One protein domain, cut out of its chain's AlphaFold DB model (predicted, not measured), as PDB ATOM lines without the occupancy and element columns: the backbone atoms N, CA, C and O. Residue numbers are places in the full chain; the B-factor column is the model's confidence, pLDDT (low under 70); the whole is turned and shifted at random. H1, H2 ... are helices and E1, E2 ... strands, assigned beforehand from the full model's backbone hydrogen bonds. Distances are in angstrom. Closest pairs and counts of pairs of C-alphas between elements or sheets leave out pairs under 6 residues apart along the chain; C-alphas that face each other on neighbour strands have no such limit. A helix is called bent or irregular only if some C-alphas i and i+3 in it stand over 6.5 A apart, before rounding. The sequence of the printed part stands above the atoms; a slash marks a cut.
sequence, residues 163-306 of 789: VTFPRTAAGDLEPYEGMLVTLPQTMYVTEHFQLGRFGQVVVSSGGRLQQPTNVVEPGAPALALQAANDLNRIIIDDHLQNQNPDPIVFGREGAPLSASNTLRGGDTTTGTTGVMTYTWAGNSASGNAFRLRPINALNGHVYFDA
ATOM      1  N   VAL A 163      44.377 154.980 183.653       97.50
ATOM      2  CA  VAL A 163      44.062 155.528 182.324       97.50
ATOM      3  C   VAL A 163      42.948 154.702 181.679       97.50
ATOM      4  O   VAL A 163      43.037 153.480 181.573       97.50
ATOM      5  N   THR A 164      41.888 155.369 181.219       97.19
ATOM      6  CA  THR A 164      40.713 154.724 180.611       97.19
ATOM      7  C   THR A 164      40.496 155.160 179.167       97.19
ATOM      8  O   THR A 164      40.777 156.299 178.795       97.19
ATOM      9  N   PHE A 165      39.919 154.255 178.385       97.62
ATOM     10  CA  PHE A 165      39.483 154.434 176.998       97.62
ATOM     11  C   PHE A 165      37.951 154.244 176.896       97.62
ATOM     12  O   PHE A 165      37.391 153.545 177.744       97.62
ATOM     13  N   PRO A 166      37.264 154.823 175.893       97.75
ATOM     14  CA  PRO A 166      37.805 155.703 174.859       97.75
ATOM     15  C   PRO A 166      38.261 157.050 175.425       97.75
ATOM     16  O   PRO A 166      37.766 157.525 176.451       97.75
ATOM     17  N   ARG A 167      39.226 157.663 174.745       95.62
ATOM     18  CA  ARG A 167      39.736 158.995 175.054       95.62
ATOM     19  C   ARG A 167      38.775 160.070 174.550       95.62
ATOM     20  O   ARG A 167      37.909 159.814 173.719       95.62
ATOM     21  N   THR A 168      38.909 161.281 175.082       92.56
ATOM     22  CA  THR A 168      38.113 162.444 174.670       92.56
ATOM     23  C   THR A 168      38.770 163.213 173.526       92.56
ATOM     24  O   THR A 168      38.060 163.772 172.691       92.56
ATOM     25  N   ALA A 169      40.103 163.195 173.451       90.94
ATOM     26  CA  ALA A 169      40.899 163.741 172.357       90.94
ATOM     27  C   ALA A 169      42.224 162.974 172.184       90.94
ATOM     28  O   ALA A 169      42.660 162.245 173.073       90.94
ATOM     29  N   ALA A 170      42.875 163.139 171.027       78.12
ATOM     30  CA  ALA A 170      44.114 162.427 170.693       78.12
ATOM     31  C   ALA A 170      45.296 162.790 171.617       78.12
ATOM     32  O   ALA A 170      46.122 161.933 171.908       78.12
ATOM     33  N   GLY A 171      45.345 164.035 172.110       81.25
ATOM     34  CA  GLY A 171      46.372 164.514 173.046       81.25
ATOM     35  C   GLY A 171      46.154 164.097 174.506       81.25
ATOM     36  O   GLY A 171      46.963 164.432 175.359       81.25
ATOM     37  N   ASP A 172      45.091 163.346 174.821       89.38
ATOM     38  CA  ASP A 172      44.754 162.967 176.204       89.38
ATOM     39  C   ASP A 172      45.780 162.032 176.869       89.38
ATOM     40  O   ASP A 172      45.624 161.705 178.045       89.38
ATOM     41  N   LEU A 173      46.773 161.537 176.124       95.69
ATOM     42  CA  LEU A 173      47.829 160.670 176.646       95.69
ATOM     43  C   LEU A 173      49.135 161.413 176.956       95.69
ATOM     44  O   LEU A 173      49.952 160.865 177.693       95.69
ATOM     45  N   GLU A 174      49.290 162.652 176.480       95.38
ATOM     46  CA  GLU A 174      50.470 163.488 176.741       95.38
ATOM     47  C   GLU A 174      50.728 163.699 178.244       95.38
ATOM     48  O   GLU A 174      51.847 163.449 178.693       95.38
ATOM     49  N   PRO A 175      49.710 163.988 179.088       96.38
ATOM     50  CA  PRO A 175      49.923 164.144 180.531       96.38
ATOM     51  C   PRO A 175      50.348 162.862 181.260       96.38
ATOM     52  O   PRO A 175      50.547 162.885 182.466       96.38
ATOM     53  N   TYR A 176      50.449 161.731 180.560       97.38
ATOM     54  CA  TYR A 176      50.911 160.465 181.119       97.38
ATOM     55  C   TYR A 176      52.254 160.023 180.523       97.38
ATOM     56  O   TYR A 176      52.722 158.930 180.846       97.38
ATOM     57  N   GLU A 177      52.882 160.814 179.646       97.50
ATOM     58  CA  GLU A 177      54.125 160.431 178.979       97.50
ATOM     59  C   GLU A 177      55.233 160.085 179.989       97.50
ATOM     60  O   GLU A 177      55.656 160.901 180.795       97.50
ATOM     61  N   GLY A 178      55.746 158.859 179.939       97.75
ATOM     62  CA  GLY A 178      56.808 158.375 180.817       97.75
ATOM     63  C   GLY A 178      56.349 157.969 182.219       97.75
ATOM     64  O   GLY A 178      57.181 157.534 183.017       97.75
ATOM     65  N   MET A 179      55.054 158.069 182.527       98.62
ATOM     66  CA  MET A 179      54.495 157.653 183.813       98.62
ATOM     67  C   MET A 179      54.163 156.160 183.843       98.62
ATOM     68  O   MET A 179      53.810 155.542 182.834       98.62
ATOM     69  N   LEU A 180      54.219 155.585 185.042       98.69
ATOM     70  CA  LEU A 180      53.647 154.286 185.363       98.69
ATOM     71  C   LEU A 180      52.119 154.403 185.399       98.69
ATOM     72  O   LEU A 180      51.558 155.148 186.208       98.69
ATOM     73  N   VAL A 181      51.442 153.641 184.547       98.50
ATOM     74  CA  VAL A 181      49.984 153.669 184.410       98.50
ATOM     75  C   VAL A 181      49.384 152.272 184.465       98.50
ATOM     76  O   VAL A 181      50.032 151.280 184.121       98.50
ATOM     77  N   THR A 182      48.118 152.207 184.862       98.62
ATOM     78  CA  THR A 182      47.289 151.004 184.816       98.62
ATOM     79  C   THR A 182      46.080 151.262 183.923       98.62
ATOM     80  O   THR A 182      45.467 152.323 183.977       98.62
ATOM     81  N   LEU A 183      45.714 150.275 183.107       98.50
ATOM     82  CA  LEU A 183      44.432 150.223 182.409       98.50
ATOM     83  C   LEU A 183      43.458 149.418 183.287       98.50
ATOM     84  O   LEU A 183      43.478 148.186 183.231       98.50
ATOM     85  N   PRO A 184      42.633 150.054 184.145       97.94
ATOM     86  CA  PRO A 184      41.833 149.327 185.138       97.94
ATOM     87  C   PRO A 184      40.677 148.539 184.510       97.94
ATOM     88  O   PRO A 184      40.145 147.607 185.113       97.94
ATOM     89  N   GLN A 185      40.268 148.925 183.305       97.69
ATOM     90  CA  GLN A 185      39.183 148.308 182.555       97.69
ATOM     91  C   GLN A 185      39.663 147.130 181.705       97.69
ATOM     92  O   GLN A 185      40.840 147.026 181.362       97.69
ATOM     93  N   THR A 186      38.730 146.255 181.332       98.56
ATOM     94  CA  THR A 186      38.993 145.194 180.360       98.56
ATOM     95  C   THR A 186      39.217 145.792 178.974       98.56
ATOM     96  O   THR A 186      38.389 146.558 178.472       98.56
ATOM     97  N   MET A 187      40.330 145.408 178.363       98.75
ATOM     98  CA  MET A 187      40.728 145.753 177.006       98.75
ATOM     99  C   MET A 187      40.730 144.487 176.144       98.75
ATOM    100  O   MET A 187      41.056 143.407 176.633       98.75
ATOM    101  N   TYR A 188      40.375 144.622 174.872       98.81
ATOM    102  CA  TYR A 188      40.213 143.535 173.909       98.81
ATOM    103  C   TYR A 188      41.280 143.653 172.830       98.81
ATOM    104  O   TYR A 188      41.478 144.739 172.293       98.81
ATOM    105  N   VAL A 189      41.944 142.553 172.484       98.81
ATOM    106  CA  VAL A 189      42.861 142.496 171.341       98.81
ATOM    107  C   VAL A 189      42.081 142.830 170.075       98.81
ATOM    108  O   VAL A 189      41.140 142.123 169.721       98.81
ATOM    109  N   THR A 190      42.470 143.904 169.395       98.62
ATOM    110  CA  THR A 190      41.825 144.343 168.151       98.62
ATOM    111  C   THR A 190      42.773 144.296 166.959       98.62
ATOM    112  O   THR A 190      42.289 144.179 165.844       98.62
ATOM    113  N   GLU A 191      44.094 144.297 167.171       97.44
ATOM    114  CA  GLU A 191      45.115 144.128 166.125       97.44
ATOM    115  C   GLU A 191      46.263 143.249 166.630       97.44
ATOM    116  O   GLU A 191      46.758 143.431 167.747       97.44
ATOM    117  N   HIS A 192      46.756 142.372 165.760       96.31
ATOM    118  CA  HIS A 192      47.937 141.537 165.996       96.31
ATOM    119  C   HIS A 192      48.929 141.535 164.815       96.31
ATOM    120  O   HIS A 192      49.905 140.789 164.839       96.31
ATOM    121  N   PHE A 193      48.747 142.396 163.806       94.81
ATOM    122  CA  PHE A 193      49.578 142.415 162.595       94.81
ATOM    123  C   PHE A 193      51.079 142.613 162.879       94.81
ATOM    124  O   PHE A 193      51.926 141.970 162.257       94.81
ATOM    125  N   GLN A 194      51.424 143.466 163.851       94.88
ATOM    126  CA  GLN A 194      52.817 143.733 164.237       94.88
ATOM    127  C   GLN A 194      53.345 142.796 165.337       94.88
ATOM    128  O   GLN A 194      54.494 142.944 165.759       94.88
ATOM    129  N   LEU A 195      52.560 141.810 165.788       96.50
ATOM    130  CA  LEU A 195      52.941 140.925 166.891       96.50
ATOM    131  C   LEU A 195      54.195 140.115 166.555       96.50
ATOM    132  O   LEU A 195      55.153 140.105 167.324       96.50
ATOM    133  N   GLY A 196      54.220 139.480 165.382       95.75
ATOM    134  CA  GLY A 196      55.359 138.663 164.962       95.75
ATOM    135  C   GLY A 196      56.630 139.464 164.687       95.75
ATOM    136  O   GLY A 196      57.730 138.962 164.899       95.75
ATOM    137  N   ARG A 197      56.486 140.712 164.229       94.31
ATOM    138  CA  ARG A 197      57.615 141.527 163.774       94.31
ATOM    139  C   ARG A 197      58.178 142.445 164.852       94.31
ATOM    140  O   ARG A 197      59.390 142.602 164.902       94.31
ATOM    141  N   PHE A 198      57.334 143.044 165.687       94.12
ATOM    142  CA  PHE A 198      57.737 144.032 166.697       94.12
ATOM    143  C   PHE A 198      57.201 143.731 168.096       94.12
ATOM    144  O   PHE A 198      57.299 144.596 168.958       94.12
ATOM    145  N   GLY A 199      56.585 142.564 168.320       94.88
ATOM    146  CA  GLY A 199      56.023 142.234 169.630       94.88
ATOM    147  C   GLY A 199      54.931 143.208 170.069       94.88
ATOM    148  O   GLY A 199      54.815 143.514 171.250       94.88
ATOM    149  N   GLN A 200      54.158 143.746 169.120       95.75
ATOM    150  CA  GLN A 200      53.128 144.754 169.378       95.75
ATOM    151  C   GLN A 200      51.723 144.191 169.178       95.75
ATOM    152  O   GLN A 200      51.437 143.538 168.174       95.75
ATOM    153  N   VAL A 201      50.836 144.506 170.120       97.69
ATOM    154  CA  VAL A 201      49.407 144.167 170.084       97.69
ATOM    155  C   VAL A 201      48.610 145.443 170.308       97.69
ATOM    156  O   VAL A 201      48.898 146.171 171.254       97.69
ATOM    157  N   VAL A 202      47.602 145.727 169.485       98.31
ATOM    158  CA  VAL A 202      46.688 146.849 169.759       98.31
ATOM    159  C   VAL A 202      45.476 146.321 170.503       98.31
ATOM    160  O   VAL A 202      44.870 145.323 170.101       98.31
ATOM    161  N   VAL A 203      45.110 147.013 171.578       98.81
ATOM    162  CA  VAL A 203      43.923 146.710 172.369       98.81
ATOM    163  C   VAL A 203      42.956 147.889 172.394       98.81
ATOM    164  O   VAL A 203      43.375 149.047 172.353       98.81
ATOM    165  N   SER A 204      41.662 147.599 172.495       98.81
ATOM    166  CA  SER A 204      40.577 148.584 172.556       98.81
ATOM    167  C   SER A 204      39.627 148.318 173.717       98.81
ATOM    168  O   SER A 204      39.556 147.207 174.238       98.81
ATOM    169  N   SER A 205      38.890 149.339 174.160       98.31
ATOM    170  CA  SER A 205      37.877 149.155 175.206       98.31
ATOM    171  C   SER A 205      36.512 148.806 174.619       98.31
ATOM    172  O   SER A 205      36.182 149.206 173.503       98.31
ATOM    173  N   GLY A 206      35.703 148.063 175.375       97.06
ATOM    174  CA  GLY A 206      34.323 147.730 174.997       97.06
ATOM    175  C   GLY A 206      34.163 146.640 173.928       97.06
ATOM    176  O   GLY A 206      33.049 146.166 173.736       97.06
ATOM    177  N   GLY A 207      35.245 146.211 173.278       97.75
ATOM    178  CA  GLY A 207      35.251 145.153 172.268       97.75
ATOM    179  C   GLY A 207      36.315 145.407 171.207       97.75
ATOM    180  O   GLY A 207      37.114 146.336 171.341       97.75
ATOM    181  N   ARG A 208      36.305 144.594 170.147       98.19
ATOM    182  CA  ARG A 208      37.039 144.883 168.907       98.19
ATOM    183  C   ARG A 208      36.481 146.148 168.249       98.19
ATOM    184  O   ARG A 208      35.305 146.469 168.426       98.19
ATOM    185  N   LEU A 209      37.306 146.853 167.484       98.62
ATOM    186  CA  LEU A 209      36.869 148.038 166.748       98.62
ATOM    187  C   LEU A 209      36.126 147.629 165.477       98.62
ATOM    188  O   LEU A 209      36.607 146.802 164.707       98.62
ATOM    189  N   GLN A 210      34.964 148.230 165.245       98.25
ATOM    190  CA  GLN A 210      34.178 147.999 164.036       98.25
ATOM    191  C   GLN A 210      34.804 148.731 162.853       98.25
ATOM    192  O   GLN A 210      35.159 149.905 162.978       98.25
ATOM    193  N   GLN A 211      34.894 148.075 161.698       98.25
ATOM    194  CA  GLN A 211      35.254 148.762 160.466       98.25
ATOM    195  C   GLN A 211      34.124 149.739 160.081       98.25
ATOM    196  O   GLN A 211      32.961 149.329 160.024       98.25
ATOM    197  N   PRO A 212      34.420 151.033 159.823       98.56
ATOM    198  CA  PRO A 212      33.377 152.039 159.684       98.56
ATOM    199  C   PRO A 212      32.345 151.773 158.584       98.56
ATOM    200  O   PRO A 212      31.148 151.748 158.863       98.56
ATOM    201  N   THR A 213      32.787 151.536 157.350       98.31
ATOM    202  CA  THR A 213      31.914 151.274 156.193       98.31
ATOM    203  C   THR A 213      31.291 149.870 156.184       98.31
ATOM    204  O   THR A 213      30.562 149.523 155.255       98.31
ATOM    205  N   ASN A 214      31.509 149.064 157.224       98.50
ATOM    206  CA  ASN A 214      30.771 147.830 157.483       98.50
ATOM    207  C   ASN A 214      29.469 148.092 158.252       98.50
ATOM    208  O   ASN A 214      28.468 147.422 158.025       98.50
ATOM    209  N   VAL A 215      29.464 149.082 159.148       98.06
ATOM    210  CA  VAL A 215      28.343 149.317 160.078       98.06
ATOM    211  C   VAL A 215      27.624 150.649 159.869       98.06
ATOM    212  O   VAL A 215      26.486 150.806 160.315       98.06
ATOM    213  N   VAL A 216      28.253 151.612 159.190       98.44
ATOM    214  CA  VAL A 216      27.655 152.909 158.844       98.44
ATOM    215  C   VAL A 216      27.935 153.298 157.394       98.44
ATOM    216  O   VAL A 216      28.861 152.804 156.761       98.44
ATOM    217  N   GLU A 217      27.130 154.223 156.874       98.06
ATOM    218  CA  GLU A 217      27.268 154.728 155.508       98.06
ATOM    219  C   GLU A 217      28.624 155.436 155.285       98.06
ATOM    220  O   GLU A 217      29.092 156.148 156.187       98.06
ATOM    221  N   PRO A 218      29.218 155.334 154.079       98.38
ATOM    222  CA  PRO A 218      30.374 156.127 153.685       98.38
ATOM    223  C   PRO A 218      30.179 157.637 153.865       98.38
ATOM    224  O   PRO A 218      29.067 158.177 153.891       98.38
ATOM    225  N   GLY A 219      31.298 158.342 153.975       98.44
ATOM    226  CA  GLY A 219      31.365 159.784 154.154       98.44
ATOM    227  C   GLY A 219      31.368 160.183 155.627       98.44
ATOM    228  O   GLY A 219      32.097 159.626 156.444       98.44
ATOM    229  N   ALA A 220      30.575 161.197 155.981       98.50
ATOM    230  CA  ALA A 220      30.607 161.781 157.324       98.50
ATOM    231  C   ALA A 220      30.364 160.776 158.475       98.50
ATOM    232  O   ALA A 220      31.057 160.897 159.487       98.50
ATOM    233  N   PRO A 221      29.440 159.793 158.371       98.62
ATOM    234  CA  PRO A 221      29.267 158.783 159.417       98.62
ATOM    235  C   PRO A 221      30.502 157.892 159.592       98.62
ATOM    236  O   PRO A 221      30.962 157.723 160.721       98.62
ATOM    237  N   ALA A 222      31.075 157.386 158.494       98.62
ATOM    238  CA  ALA A 222      32.284 156.565 158.526       98.62
ATOM    239  C   ALA A 222      33.483 157.319 159.130       98.62
ATOM    240  O   ALA A 222      34.161 156.793 160.010       98.62
ATOM    241  N   LEU A 223      33.696 158.581 158.741       98.50
ATOM    242  CA  LEU A 223      34.765 159.421 159.299       98.50
ATOM    243  C   LEU A 223      34.578 159.693 160.800       98.50
ATOM    244  O   LEU A 223      35.554 159.732 161.549       98.50
ATOM    245  N   ALA A 224      33.335 159.867 161.256       98.50
ATOM    246  CA  ALA A 224      33.041 160.047 162.675       98.50
ATOM    247  C   ALA A 224      33.322 158.773 163.489       98.50
ATOM    248  O   ALA A 224      33.841 158.866 164.602       98.50
ATOM    249  N   LEU A 225      33.010 157.594 162.939       98.50
ATOM    250  CA  LEU A 225      33.317 156.319 163.585       98.50
ATOM    251  C   LEU A 225      34.824 156.022 163.573       98.50
ATOM    252  O   LEU A 225      35.350 155.614 164.603       98.50
ATOM    253  N   GLN A 226      35.540 156.319 162.484       98.44
ATOM    254  CA  GLN A 226      37.006 156.221 162.454       98.44
ATOM    255  C   GLN A 226      37.642 157.081 163.555       98.44
ATOM    256  O   GLN A 226      38.450 156.584 164.333       98.44
ATOM    257  N   ALA A 227      37.214 158.341 163.692       97.81
ATOM    258  CA  ALA A 227      37.713 159.217 164.750       97.81
ATOM    259  C   ALA A 227      37.418 158.670 166.161       97.81
ATOM    260  O   ALA A 227      38.225 158.840 167.072       97.81
ATOM    261  N   ALA A 228      36.280 157.993 166.359       98.25
ATOM    262  CA  ALA A 228      35.967 157.331 167.625       98.25
ATOM    263  C   ALA A 228      36.839 156.085 167.872       98.25
ATOM    264  O   ALA A 228      37.279 155.867 169.002       98.25
ATOM    265  N   ASN A 229      37.121 155.298 166.829       98.44
ATOM    266  CA  ASN A 229      38.010 154.138 166.888       98.44
ATOM    267  C   ASN A 229      39.446 154.547 167.241       98.44
ATOM    268  O   ASN A 229      40.061 153.927 168.109       98.44
ATOM    269  N   ASP A 230      39.951 155.627 166.639       96.81
ATOM    270  CA  ASP A 230      41.292 156.160 166.905       96.81
ATOM    271  C   ASP A 230      41.466 156.571 168.376       96.81
ATOM    272  O   ASP A 230      42.528 156.372 168.963       96.81
ATOM    273  N   LEU A 231      40.401 157.085 169.002       97.88
ATOM    274  CA  LEU A 231      40.374 157.430 170.426       97.88
ATOM    275  C   LEU A 231      40.208 156.213 171.348       97.88
ATOM    276  O   LEU A 231      40.359 156.346 172.562       97.88
ATOM    277  N   ASN A 232      39.880 155.035 170.817       98.31
ATOM    278  CA  ASN A 232      39.560 153.839 171.595       98.31
ATOM    279  C   ASN A 232      40.602 152.722 171.456       98.31
ATOM    280  O   ASN A 232      40.267 151.551 171.631       98.31
ATOM    281  N   ARG A 233      41.859 153.051 171.143       97.44
ATOM    282  CA  ARG A 233      42.912 152.048 170.957       97.44
ATOM    283  C   ARG A 233      44.247 152.453 171.566       97.44
ATOM    284  O   ARG A 233      44.570 153.635 171.627       97.44
ATOM    285  N   ILE A 234      45.024 151.463 171.999       97.81
ATOM    286  CA  ILE A 234      46.390 151.645 172.507       97.81
ATOM    287  C   ILE A 234      47.257 150.426 172.190       97.81
ATOM    288  O   ILE A 234      46.773 149.293 172.196       97.81
ATOM    289  N   ILE A 235      48.543 150.652 171.917       97.94
ATOM    290  CA  ILE A 235      49.524 149.584 171.692       97.94
ATOM    291  C   ILE A 235      50.029 149.053 173.041       97.94
ATOM    292  O   ILE A 235      50.392 149.831 173.922       97.94
ATOM    293  N   ILE A 236      50.118 147.734 173.178       98.00
ATOM    294  CA  ILE A 236      50.909 147.030 174.189       98.00
ATOM    295  C   ILE A 236      52.169 146.491 173.501       98.00
ATOM    296  O   ILE A 236      52.068 145.841 172.461       98.00
ATOM    297  N   ASP A 237      53.348 146.781 174.052       95.75
ATOM    298  CA  ASP A 237      54.649 146.545 173.403       95.75
ATOM    299  C   ASP A 237      55.591 145.734 174.305       95.75
ATOM    300  O   ASP A 237      55.640 145.936 175.523       95.75
ATOM    301  N   ASP A 238      56.332 144.804 173.706       91.94
ATOM    302  CA  ASP A 238      57.144 143.803 174.394       91.94
ATOM    303  C   ASP A 238      58.508 144.292 174.885       91.94
ATOM    304  O   ASP A 238      59.333 143.452 175.198       91.94
ATOM    305  N   HIS A 239      58.731 145.603 174.983       89.00
ATOM    306  CA  HIS A 239      59.964 146.307 175.364       89.00
ATOM    307  C   HIS A 239      61.120 146.319 174.350       89.00
ATOM    308  O   HIS A 239      62.020 147.159 174.489       89.00
ATOM    309  N   LEU A 240      61.100 145.464 173.331       90.06
ATOM    310  CA  LEU A 240      62.216 145.290 172.408       90.06
ATOM    311  C   LEU A 240      62.222 146.344 171.293       90.06
ATOM    312  O   LEU A 240      61.210 146.967 170.979       90.06
ATOM    313  N   GLN A 241      63.398 146.581 170.705       87.62
ATOM    314  CA  GLN A 241      63.570 147.474 169.543       87.62
ATOM    315  C   GLN A 241      64.030 146.733 168.277       87.62
ATOM    316  O   GLN A 241      64.143 147.335 167.208       87.62
ATOM    317  N   ASN A 242      64.342 145.438 168.377       88.31
ATOM    318  CA  ASN A 242      64.688 144.605 167.227       88.31
ATOM    319  C   ASN A 242      63.441 144.052 166.527       88.31
ATOM    320  O   ASN A 242      62.356 144.008 167.095       88.31
ATOM    321  N   GLN A 243      63.625 143.604 165.283       92.25
ATOM    322  CA  GLN A 243      62.590 142.874 164.551       92.25
ATOM    323  C   GLN A 243      62.639 141.381 164.877       92.25
ATOM    324  O   GLN A 243      63.720 140.843 165.131       92.25
ATOM    325  N   ASN A 244      61.479 140.737 164.771       94.06
ATOM    326  CA  ASN A 244      61.262 139.294 164.862       94.06
ATOM    327  C   ASN A 244      61.801 138.710 166.179       94.06
ATOM    328  O   ASN A 244      62.767 137.941 166.167       94.06
ATOM    329  N   PRO A 245      61.243 139.137 167.329       93.06
ATOM    330  CA  PRO A 245      61.699 138.669 168.630       93.06
ATOM    331  C   PRO A 245      61.492 137.160 168.773       93.06
ATOM    332  O   PRO A 245      60.485 136.616 168.321       93.06
ATOM    333  N   ASP A 246      62.440 136.487 169.422       93.62
ATOM    334  CA  ASP A 246      62.359 135.065 169.750       93.62
ATOM    335  C   ASP A 246      62.730 134.846 171.230       93.62
ATOM    336  O   ASP A 246      63.883 135.082 171.605       93.62
ATOM    337  N   PRO A 247      61.778 134.426 172.086       94.44
ATOM    338  CA  PRO A 247      60.378 134.133 171.768       94.44
ATOM    339  C   PRO A 247      59.516 135.395 171.585       94.44
ATOM    340  O   PRO A 247      59.810 136.449 172.141       94.44
ATOM    341  N   ILE A 248      58.380 135.256 170.893       96.75
ATOM    342  CA  ILE A 248      57.297 136.250 170.936       96.75
ATOM    343  C   ILE A 248      56.558 136.063 172.265       96.75
ATOM    344  O   ILE A 248      55.906 135.040 172.485       96.75
ATOM    345  N   VAL A 249      56.676 137.029 173.172       95.56
ATOM    346  CA  VAL A 249      56.242 136.872 174.574       95.56
ATOM    347  C   VAL A 249      54.733 137.008 174.791       95.56
ATOM    348  O   VAL A 249      54.221 136.524 175.797       95.56
ATOM    349  N   PHE A 250      54.007 137.628 173.858       96.69
ATOM    350  CA  PHE A 250      52.560 137.832 173.969       96.69
ATOM    351  C   PHE A 250      51.757 136.680 173.350       96.69
ATOM    352  O   PHE A 250      51.189 136.804 172.268       96.69
ATOM    353  N   GLY A 251      51.694 135.560 174.071       96.94
ATOM    354  CA  GLY A 251      50.631 134.561 173.936       96.94
ATOM    355  C   GLY A 251      49.615 134.667 175.082       96.94
ATOM    356  O   GLY A 251      49.627 135.613 175.877       96.94
ATOM    357  N   ARG A 252      48.722 133.679 175.193       97.12
ATOM    358  CA  ARG A 252      47.762 133.600 176.307       97.12
ATOM    359  C   ARG A 252      48.428 133.204 177.618       97.12
ATOM    360  O   ARG A 252      49.448 132.515 177.635       97.12
ATOM    361  N   GLU A 253      47.812 133.641 178.715       92.38
ATOM    362  CA  GLU A 253      48.150 133.259 180.095       92.38
ATOM    363  C   GLU A 253      49.622 133.525 180.477       92.38
ATOM    364  O   GLU A 253      50.188 132.872 181.353       92.38
ATOM    365  N   GLY A 254      50.258 134.504 179.819       88.81
ATOM    366  CA  GLY A 254      51.661 134.870 180.041       88.81
ATOM    367  C   GLY A 254      52.677 133.882 179.456       88.81
ATOM    368  O   GLY A 254      53.872 134.012 179.722       88.81
ATOM    369  N   ALA A 255      52.228 132.893 178.681       94.62
ATOM    370  CA  ALA A 255      53.103 131.999 177.935       94.62
ATOM    371  C   ALA A 255      53.425 132.580 176.542       94.62
ATOM    372  O   ALA A 255      52.591 133.287 175.972       94.62
ATOM    373  N   PRO A 256      54.598 132.261 175.960       96.69
ATOM    374  CA  PRO A 256      54.942 132.685 174.607       96.69
ATOM    375  C   PRO A 256      53.936 132.242 173.542       96.69
ATOM    376  O   PRO A 256      53.268 131.208 173.683       96.69
ATOM    377  N   LEU A 257      53.878 133.005 172.451       98.44
ATOM    378  CA  LEU A 257      53.079 132.675 171.279       98.44
ATOM    379  C   LEU A 257      53.593 131.377 170.637       98.44
ATOM    380  O   LEU A 257      54.792 131.187 170.435       98.44
ATOM    381  N   SER A 258      52.673 130.483 170.298       98.31
ATOM    382  CA  SER A 258      52.934 129.283 169.498       98.31
ATOM    383  C   SER A 258      51.671 128.871 168.754       98.31
ATOM    384  O   SER A 258      50.576 129.329 169.081       98.31
ATOM    385  N   ALA A 259      51.776 127.936 167.812       97.50
ATOM    386  CA  ALA A 259      50.602 127.382 167.141       97.50
ATOM    387  C   ALA A 259      49.613 126.714 168.111       97.50
ATOM    388  O   ALA A 259      48.421 126.657 167.818       97.50
ATOM    389  N   SER A 260      50.081 126.237 169.274       96.12
ATOM    390  CA  SER A 260      49.223 125.668 170.328       96.12
ATOM    391  C   SER A 260      48.798 126.679 171.403       96.12
ATOM    392  O   SER A 260      47.823 126.429 172.109       96.12
ATOM    393  N   ASN A 261      49.476 127.828 171.494       97.62
ATOM    394  CA  ASN A 261      49.168 128.938 172.396       97.62
ATOM    395  C   ASN A 261      49.129 130.264 171.616       97.62
ATOM    396  O   ASN A 261      50.088 131.032 171.634       97.62
ATOM    397  N   THR A 262      48.038 130.491 170.887       97.94
ATOM    398  CA  THR A 262      47.821 131.705 170.077       97.94
ATOM    399  C   THR A 262      47.448 132.923 170.942       97.94
ATOM    400  O   THR A 262      47.242 132.789 172.148       97.94
ATOM    401  N   LEU A 263      47.329 134.097 170.322       98.50
ATOM    402  CA  LEU A 263      46.698 135.298 170.871       98.50
ATOM    403  C   LEU A 263      45.685 135.803 169.842       98.50
ATOM    404  O   LEU A 263      46.078 136.367 168.824       98.50
ATOM    405  N   ARG A 264      44.394 135.562 170.077       98.44
ATOM    406  CA  ARG A 264      43.357 135.847 169.082       98.44
ATOM    407  C   ARG A 264      42.790 137.248 169.244       98.44
ATOM    408  O   ARG A 264      42.697 137.758 170.360       98.44
ATOM    409  N   GLY A 265      42.332 137.837 168.140       98.44
ATOM    410  CA  GLY A 265      41.433 138.992 168.205       98.44
ATOM    411  C   GLY A 265      40.286 138.697 169.177       98.44
ATOM    412  O   GLY A 265      39.774 137.584 169.194       98.44
ATOM    413  N   GLY A 266      39.902 139.642 170.030       98.25
ATOM    414  CA  GLY A 266      38.868 139.450 171.053       98.25
ATOM    415  C   GLY A 266      39.311 138.731 172.336       98.25
ATOM    416  O   GLY A 266      38.514 138.668 173.276       98.25
ATOM    417  N   ASP A 267      40.550 138.231 172.428       98.75
ATOM    418  CA  ASP A 267      41.152 137.909 173.731       98.75
ATOM    419  C   ASP A 267      41.284 139.182 174.575       98.75
ATOM    420  O   ASP A 267      41.366 140.290 174.036       98.75
ATOM    421  N   THR A 268      41.283 139.054 175.901       98.69
ATOM    422  CA  THR A 268      41.211 140.224 176.788       98.69
ATOM    423  C   THR A 268      42.394 140.351 177.720       98.69
ATOM    424  O   THR A 268      42.987 139.361 178.124       98.69
ATOM    425  N   THR A 269      42.675 141.572 178.155       98.31
ATOM    426  CA  THR A 269      43.536 141.850 179.306       98.31
ATOM    427  C   THR A 269      42.846 142.856 180.227       98.31
ATOM    428  O   THR A 269      42.092 143.708 179.762       98.31
ATOM    429  N   THR A 270      43.035 142.741 181.541       97.81
ATOM    430  CA  THR A 270      42.434 143.646 182.536       97.81
ATOM    431  C   THR A 270      43.485 144.032 183.564       97.81
ATOM    432  O   THR A 270      44.229 143.172 184.031       97.81
ATOM    433  N   GLY A 271      43.541 145.310 183.946       97.75
ATOM    434  CA  GLY A 271      44.503 145.788 184.943       97.75
ATOM    435  C   GLY A 271      45.939 145.872 184.424       97.75
ATOM    436  O   GLY A 271      46.869 145.940 185.227       97.75
ATOM    437  N   THR A 272      46.139 145.869 183.101       98.12
ATOM    438  CA  THR A 272      47.467 145.943 182.482       98.12
ATOM    439  C   THR A 272      48.221 147.153 183.007       98.12
ATOM    440  O   THR A 272      47.713 148.270 182.945       98.12
ATOM    441  N   THR A 273      49.426 146.932 183.525       98.62
ATOM    442  CA  THR A 273      50.242 147.979 184.147       98.62
ATOM    443  C   THR A 273      51.592 148.059 183.459       98.62
ATOM    444  O   THR A 273      52.232 147.032 183.234       98.62
ATOM    445  N   GLY A 274      52.043 149.267 183.142       98.44
ATOM    446  CA  GLY A 274      53.314 149.506 182.466       98.44
ATOM    447  C   GLY A 274      53.658 150.986 182.393       98.44
ATOM    448  O   GLY A 274      52.924 151.821 182.916       98.44
ATOM    449  N   VAL A 275      54.761 151.318 181.729       98.56
ATOM    450  CA  VAL A 275      55.107 152.720 181.457       98.56
ATOM    451  C   VAL A 275      54.433 153.172 180.161       98.56
ATOM    452  O   VAL A 275      54.530 152.478 179.145       98.56
ATOM    453  N   MET A 276      53.744 154.314 180.185       98.19
ATOM    454  CA  MET A 276      53.205 154.961 178.986       98.19
ATOM    455  C   MET A 276      54.349 155.645 178.236       98.19
ATOM    456  O   MET A 276      55.074 156.454 178.801       98.19
ATOM    457  N   THR A 277      54.551 155.313 176.967       95.75
ATOM    458  CA  THR A 277      55.699 155.792 176.180       95.75
ATOM    459  C   THR A 277      55.245 156.292 174.819       95.75
ATOM    460  O   THR A 277      54.288 155.745 174.270       95.75
ATOM    461  N   TYR A 278      55.947 157.276 174.255       94.56
ATOM    462  CA  TYR A 278      55.652 157.832 172.938       94.56
ATOM    463  C   TYR A 278      56.879 157.732 172.031       94.56
ATOM    464  O   TYR A 278      57.874 158.421 172.198       94.56
ATOM    465  N   THR A 279      56.856 156.792 171.087       90.44
ATOM    466  CA  THR A 279      57.983 156.546 170.169       90.44
ATOM    467  C   THR A 279      57.482 155.979 168.840       90.44
ATOM    468  O   THR A 279      56.292 155.700 168.685       90.44
ATOM    469  N   TRP A 280      58.381 155.778 167.875       90.12
ATOM    470  CA  TRP A 280      58.089 155.219 166.549       90.12
ATOM    471  C   TRP A 280      57.396 153.847 166.587       90.12
ATOM    472  O   TRP A 280      57.902 152.901 167.197       90.12
ATOM    473  N   ALA A 281      56.239 153.711 165.933       86.69
ATOM    474  CA  ALA A 281      55.332 152.557 166.036       86.69
ATOM    475  C   ALA A 281      55.674 151.361 165.116       86.69
ATOM    476  O   ALA A 281      54.791 150.720 164.555       86.69
ATOM    477  N   GLY A 282      56.961 151.057 164.936       74.50
ATOM    478  CA  GLY A 282      57.425 149.780 164.377       74.50
ATOM    479  C   GLY A 282      57.510 149.669 162.846       74.50
ATOM    480  O   GLY A 282      58.462 149.089 162.351       74.50
ATOM    481  N   ASN A 283      56.622 150.237 162.026       76.38
ATOM    482  CA  ASN A 283      56.766 150.143 160.554       76.38
ATOM    483  C   ASN A 283      57.472 151.377 159.956       76.38
ATOM    484  O   ASN A 283      57.333 152.481 160.466       76.38
ATOM    485  N   SER A 284      58.201 151.237 158.843       72.94
ATOM    486  CA  SER A 284      58.864 152.362 158.155       72.94
ATOM    487  C   SER A 284      57.893 153.463 157.712       72.94
ATOM    488  O   SER A 284      58.297 154.616 157.594       72.94
ATOM    489  N   ALA A 285      56.624 153.108 157.486       77.69
ATOM    490  CA  ALA A 285      55.537 154.042 157.210       77.69
ATOM    491  C   ALA A 285      54.843 154.584 158.477       77.69
ATOM    492  O   ALA A 285      54.065 155.530 158.380       77.69
ATOM    493  N   SER A 286      55.102 154.005 159.655       82.62
ATOM    494  CA  SER A 286      54.494 154.435 160.916       82.62
ATOM    495  C   SER A 286      55.132 155.716 161.444       82.62
ATOM    496  O   SER A 286      56.354 155.871 161.442       82.62
ATOM    497  N   GLY A 287      54.291 156.603 161.977       89.69
ATOM    498  CA  GLY A 287      54.723 157.700 162.836       89.69
ATOM    499  C   GLY A 287      55.018 157.242 164.268       89.69
ATOM    500  O   GLY A 287      55.111 156.047 164.564       89.69
ATOM    501  N   ASN A 288      55.151 158.215 165.167       92.88
ATOM    502  CA  ASN A 288      55.195 157.946 166.601       92.88
ATOM    503  C   ASN A 288      53.786 157.679 167.129       92.88
ATOM    504  O   ASN A 288      52.809 158.219 166.610       92.88
ATOM    505  N   ALA A 289      53.686 156.829 168.144       93.62
ATOM    506  CA  ALA A 289      52.431 156.513 168.802       93.62
ATOM    507  C   ALA A 289      52.656 156.209 170.280       93.62
ATOM    508  O   ALA A 289      53.703 155.669 170.672       93.62
ATOM    509  N   PHE A 290      51.628 156.505 171.074       95.81
ATOM    510  CA  PHE A 290      51.560 156.085 172.463       95.81
ATOM    511  C   PHE A 290      51.440 154.568 172.565       95.81
ATOM    512  O   PHE A 290      50.744 153.916 171.781       95.81
ATOM    513  N   ARG A 291      52.115 154.006 173.563       96.06
ATOM    514  CA  ARG A 291      52.042 152.589 173.910       96.06
ATOM    515  C   ARG A 291      52.311 152.372 175.384       96.06
ATOM    516  O   ARG A 291      53.054 153.129 176.006       96.06
ATOM    517  N   LEU A 292      51.798 151.268 175.899       97.94
ATOM    518  CA  LEU A 292      52.107 150.771 177.224       97.94
ATOM    519  C   LEU A 292      53.205 149.703 177.138       97.94
ATOM    520  O   LEU A 292      53.055 148.716 176.417       97.94
ATOM    521  N   ARG A 293      54.295 149.882 177.894       97.25
ATOM    522  CA  ARG A 293      55.377 148.894 178.042       97.25
ATOM    523  C   ARG A 293      55.284 148.233 179.423       97.25
ATOM    524  O   ARG A 293      55.759 148.808 180.402       97.25
ATOM    525  N   PRO A 294      54.633 147.062 179.545       97.19
ATOM    526  CA  PRO A 294      54.483 146.366 180.825       97.19
ATOM    527  C   PRO A 294      55.755 145.630 181.259       97.19
ATOM    528  O   PRO A 294      56.016 145.496 182.452       97.19
ATOM    529  N   ILE A 295      56.557 145.149 180.306       94.88
ATOM    530  CA  ILE A 295      57.801 144.429 180.600       94.88
ATOM    531  C   ILE A 295      58.866 145.439 181.041       94.88
ATOM    532  O   ILE A 295      58.957 146.531 180.482       94.88
ATOM    533  N   ASN A 296      59.631 145.080 182.074       94.88
ATOM    534  CA  ASN A 296      60.605 145.929 182.773       94.88
ATOM    535  C   ASN A 296      60.040 147.243 183.341       94.88
ATOM    536  O   ASN A 296      60.792 148.186 183.562       94.88
ATOM    537  N   ALA A 297      58.737 147.302 183.616       97.56
ATOM    538  CA  ALA A 297      58.132 148.375 184.396       97.56
ATOM    539  C   ALA A 297      57.982 147.967 185.873       97.56
ATOM    540  O   ALA A 297      57.852 146.785 186.206       97.56
ATOM    541  N   LEU A 298      57.976 148.942 186.785       97.69
ATOM    542  CA  LEU A 298      57.844 148.723 188.226       97.69
ATOM    543  C   LEU A 298      56.490 148.070 188.553       97.69
ATOM    544  O   LEU A 298      55.447 148.712 188.476       97.69
ATOM    545  N   ASN A 299      56.511 146.788 188.935       96.56
ATOM    546  CA  ASN A 299      55.313 145.939 189.087       96.56
ATOM    547  C   ASN A 299      54.444 145.849 187.812       96.56
ATOM    548  O   ASN A 299      53.245 145.552 187.882       96.56
ATOM    549  N   GLY A 300      55.046 146.107 186.650       97.06
ATOM    550  CA  GLY A 300      54.387 146.016 185.359       97.06
ATOM    551  C   GLY A 300      54.002 144.584 185.022       97.06
ATOM    552  O   GLY A 300      54.692 143.627 185.379       97.06
ATOM    553  N   HIS A 301      52.857 144.436 184.368       96.06
ATOM    554  CA  HIS A 301      52.338 143.142 183.960       96.06
ATOM    555  C   HIS A 301      51.288 143.286 182.862       96.06
ATOM    556  O   HIS A 301      50.527 144.254 182.805       96.06
ATOM    557  N   VAL A 302      51.226 142.261 182.020       96.62
ATOM    558  CA  VAL A 302      50.154 142.026 181.060       96.62
ATOM    559  C   VAL A 302      49.856 140.535 181.041       96.62
ATOM    560  O   VAL A 302      50.768 139.711 180.997       96.62
ATOM    561  N   TYR A 303      48.573 140.200 181.090       95.25
ATOM    562  CA  TYR A 303      48.084 138.835 180.945       95.25
ATOM    563  C   TYR A 303      46.915 138.861 179.974       95.25
ATOM    564  O   TYR A 303      45.979 139.639 180.172       95.25
ATOM    565  N   PHE A 304      46.999 138.047 178.925       98.25
ATOM    566  CA  PHE A 304      45.911 137.863 177.976       98.25
ATOM    567  C   PHE A 304      45.119 136.606 178.339       98.25
ATOM    568  O   PHE A 304      45.647 135.492 178.293       98.25
ATOM    569  N   ASP A 305      43.860 136.803 178.710       98.06
ATOM    570  CA  ASP A 305      42.884 135.753 178.964       98.06
ATOM    571  C   ASP A 305      42.312 135.233 177.638       98.06
ATOM    572  O   ASP A 305      41.992 136.004 176.730       98.06
ATOM    573  N   ALA A 306      42.138 133.913 177.542       97.19
ATOM    574  CA  ALA A 306      41.615 133.230 176.359       97.19
ATOM    575  C   ALA A 306      40.082 133.369 176.226       97.19
ATOM    576  O   ALA A 306      39.344 132.384 176.312       97.19
TER     577      ALA A 306
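What this domain is: This is residues 163 to 306 of the 789 residues of the protein "ExeM/NucH family extracellular endonuclease" of Actinomycetales bacterium (UniProt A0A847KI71). A small closed barrel of five strands, E1 to E5, with E1 and E4 sharply bent, makes the core, and the pair H3 and H4 lies off one end of the barrel, where it makes much of the longest axis. H1 packs on E4 and E5, while the long stretch 238 to 267 loops round outside the barrel. The printed part has 144 residues with four named helices and five named strands, in the order H1 E1 H2 E2 H3 H4 E3 E4 E5; the class is mixed, helices and strands, with under half of the residues in named elements. Round the mixed barrel run E1, E2, E3, E5, E4 and back to E1, with E3 and E5 its parallel pair. The whole is compact, with a radius of gyration of the C-alphas of 14.9 A and spans of 43 by 36 by 31 A.

How they stand to each other: E1, residues 180 to 191, bends by 94 degrees at residue 185, and E4, residues 268 to 280, bends by 100 degrees at residue 271. They are antiparallel, with N 183 and O 272 within hydrogen-bond range at 2.8 A. E2, residues 200 to 205, lies on the other side of E1 from E4, antiparallel to E1, with N 188 and O 204 2.8 A apart. E3, residues 233 to 237, is antiparallel to E2, with N 203 and O 234 at 2.9 A. E5, residues 288 to 293, is parallel to E3, with N 292 and O 235 at 2.8 A. E4 and E5 form a hairpin, with N 277 and O 291 at 2.8 A. The pairing is staggered: E4 pairs with E1 over residues 268 to 275 and with E5 over 275 to 280. H1, residues 170 to 176, is on the barrel at a height over the sheet of 9.4 A; its closest C-alphas to E5 are those of Leu 173 and Phe 290, 7.2 A. H1 is irregular, with C-alphas 170 and 173 7.2 A apart. H2, residues 195 to 198, is only just on the barrel, with 5 pairs of C-alphas within 10 A. H3, residues 212 to 215, and H4, residues 220 to 230, are not on it; they touch, closest at the C-alphas of Pro 212 and Ala 222, 4.8 A. In H4 every O i to N i+4 pair is within hydrogen-bond range; in H1 0 of 3 are, beside 2 of 4 O i to N i+3 pairs, and H2 and H3 are too short for an O i to N i+4 pair.

Where its parts are: H1 begins at C-alpha 170, (44.114, 162.427, 170.693). E1 measures 23.4 A, E4 24.8 A, E2 16.9 A, H4 15.4 A, E5 14.6 A and E3 13.2 A. E5 ends at C-alpha 293, (55.377, 148.894, 178.042).

The domain as a whole: The C-alphas of Glu 217 and Leu 298, the two farthest apart, are 45.2 A apart. The printed part has no cut. The link from E3 to E4, 30 residues, is long. Mean pLDDT of the printed part is 95.6, and no printed residue is under 70.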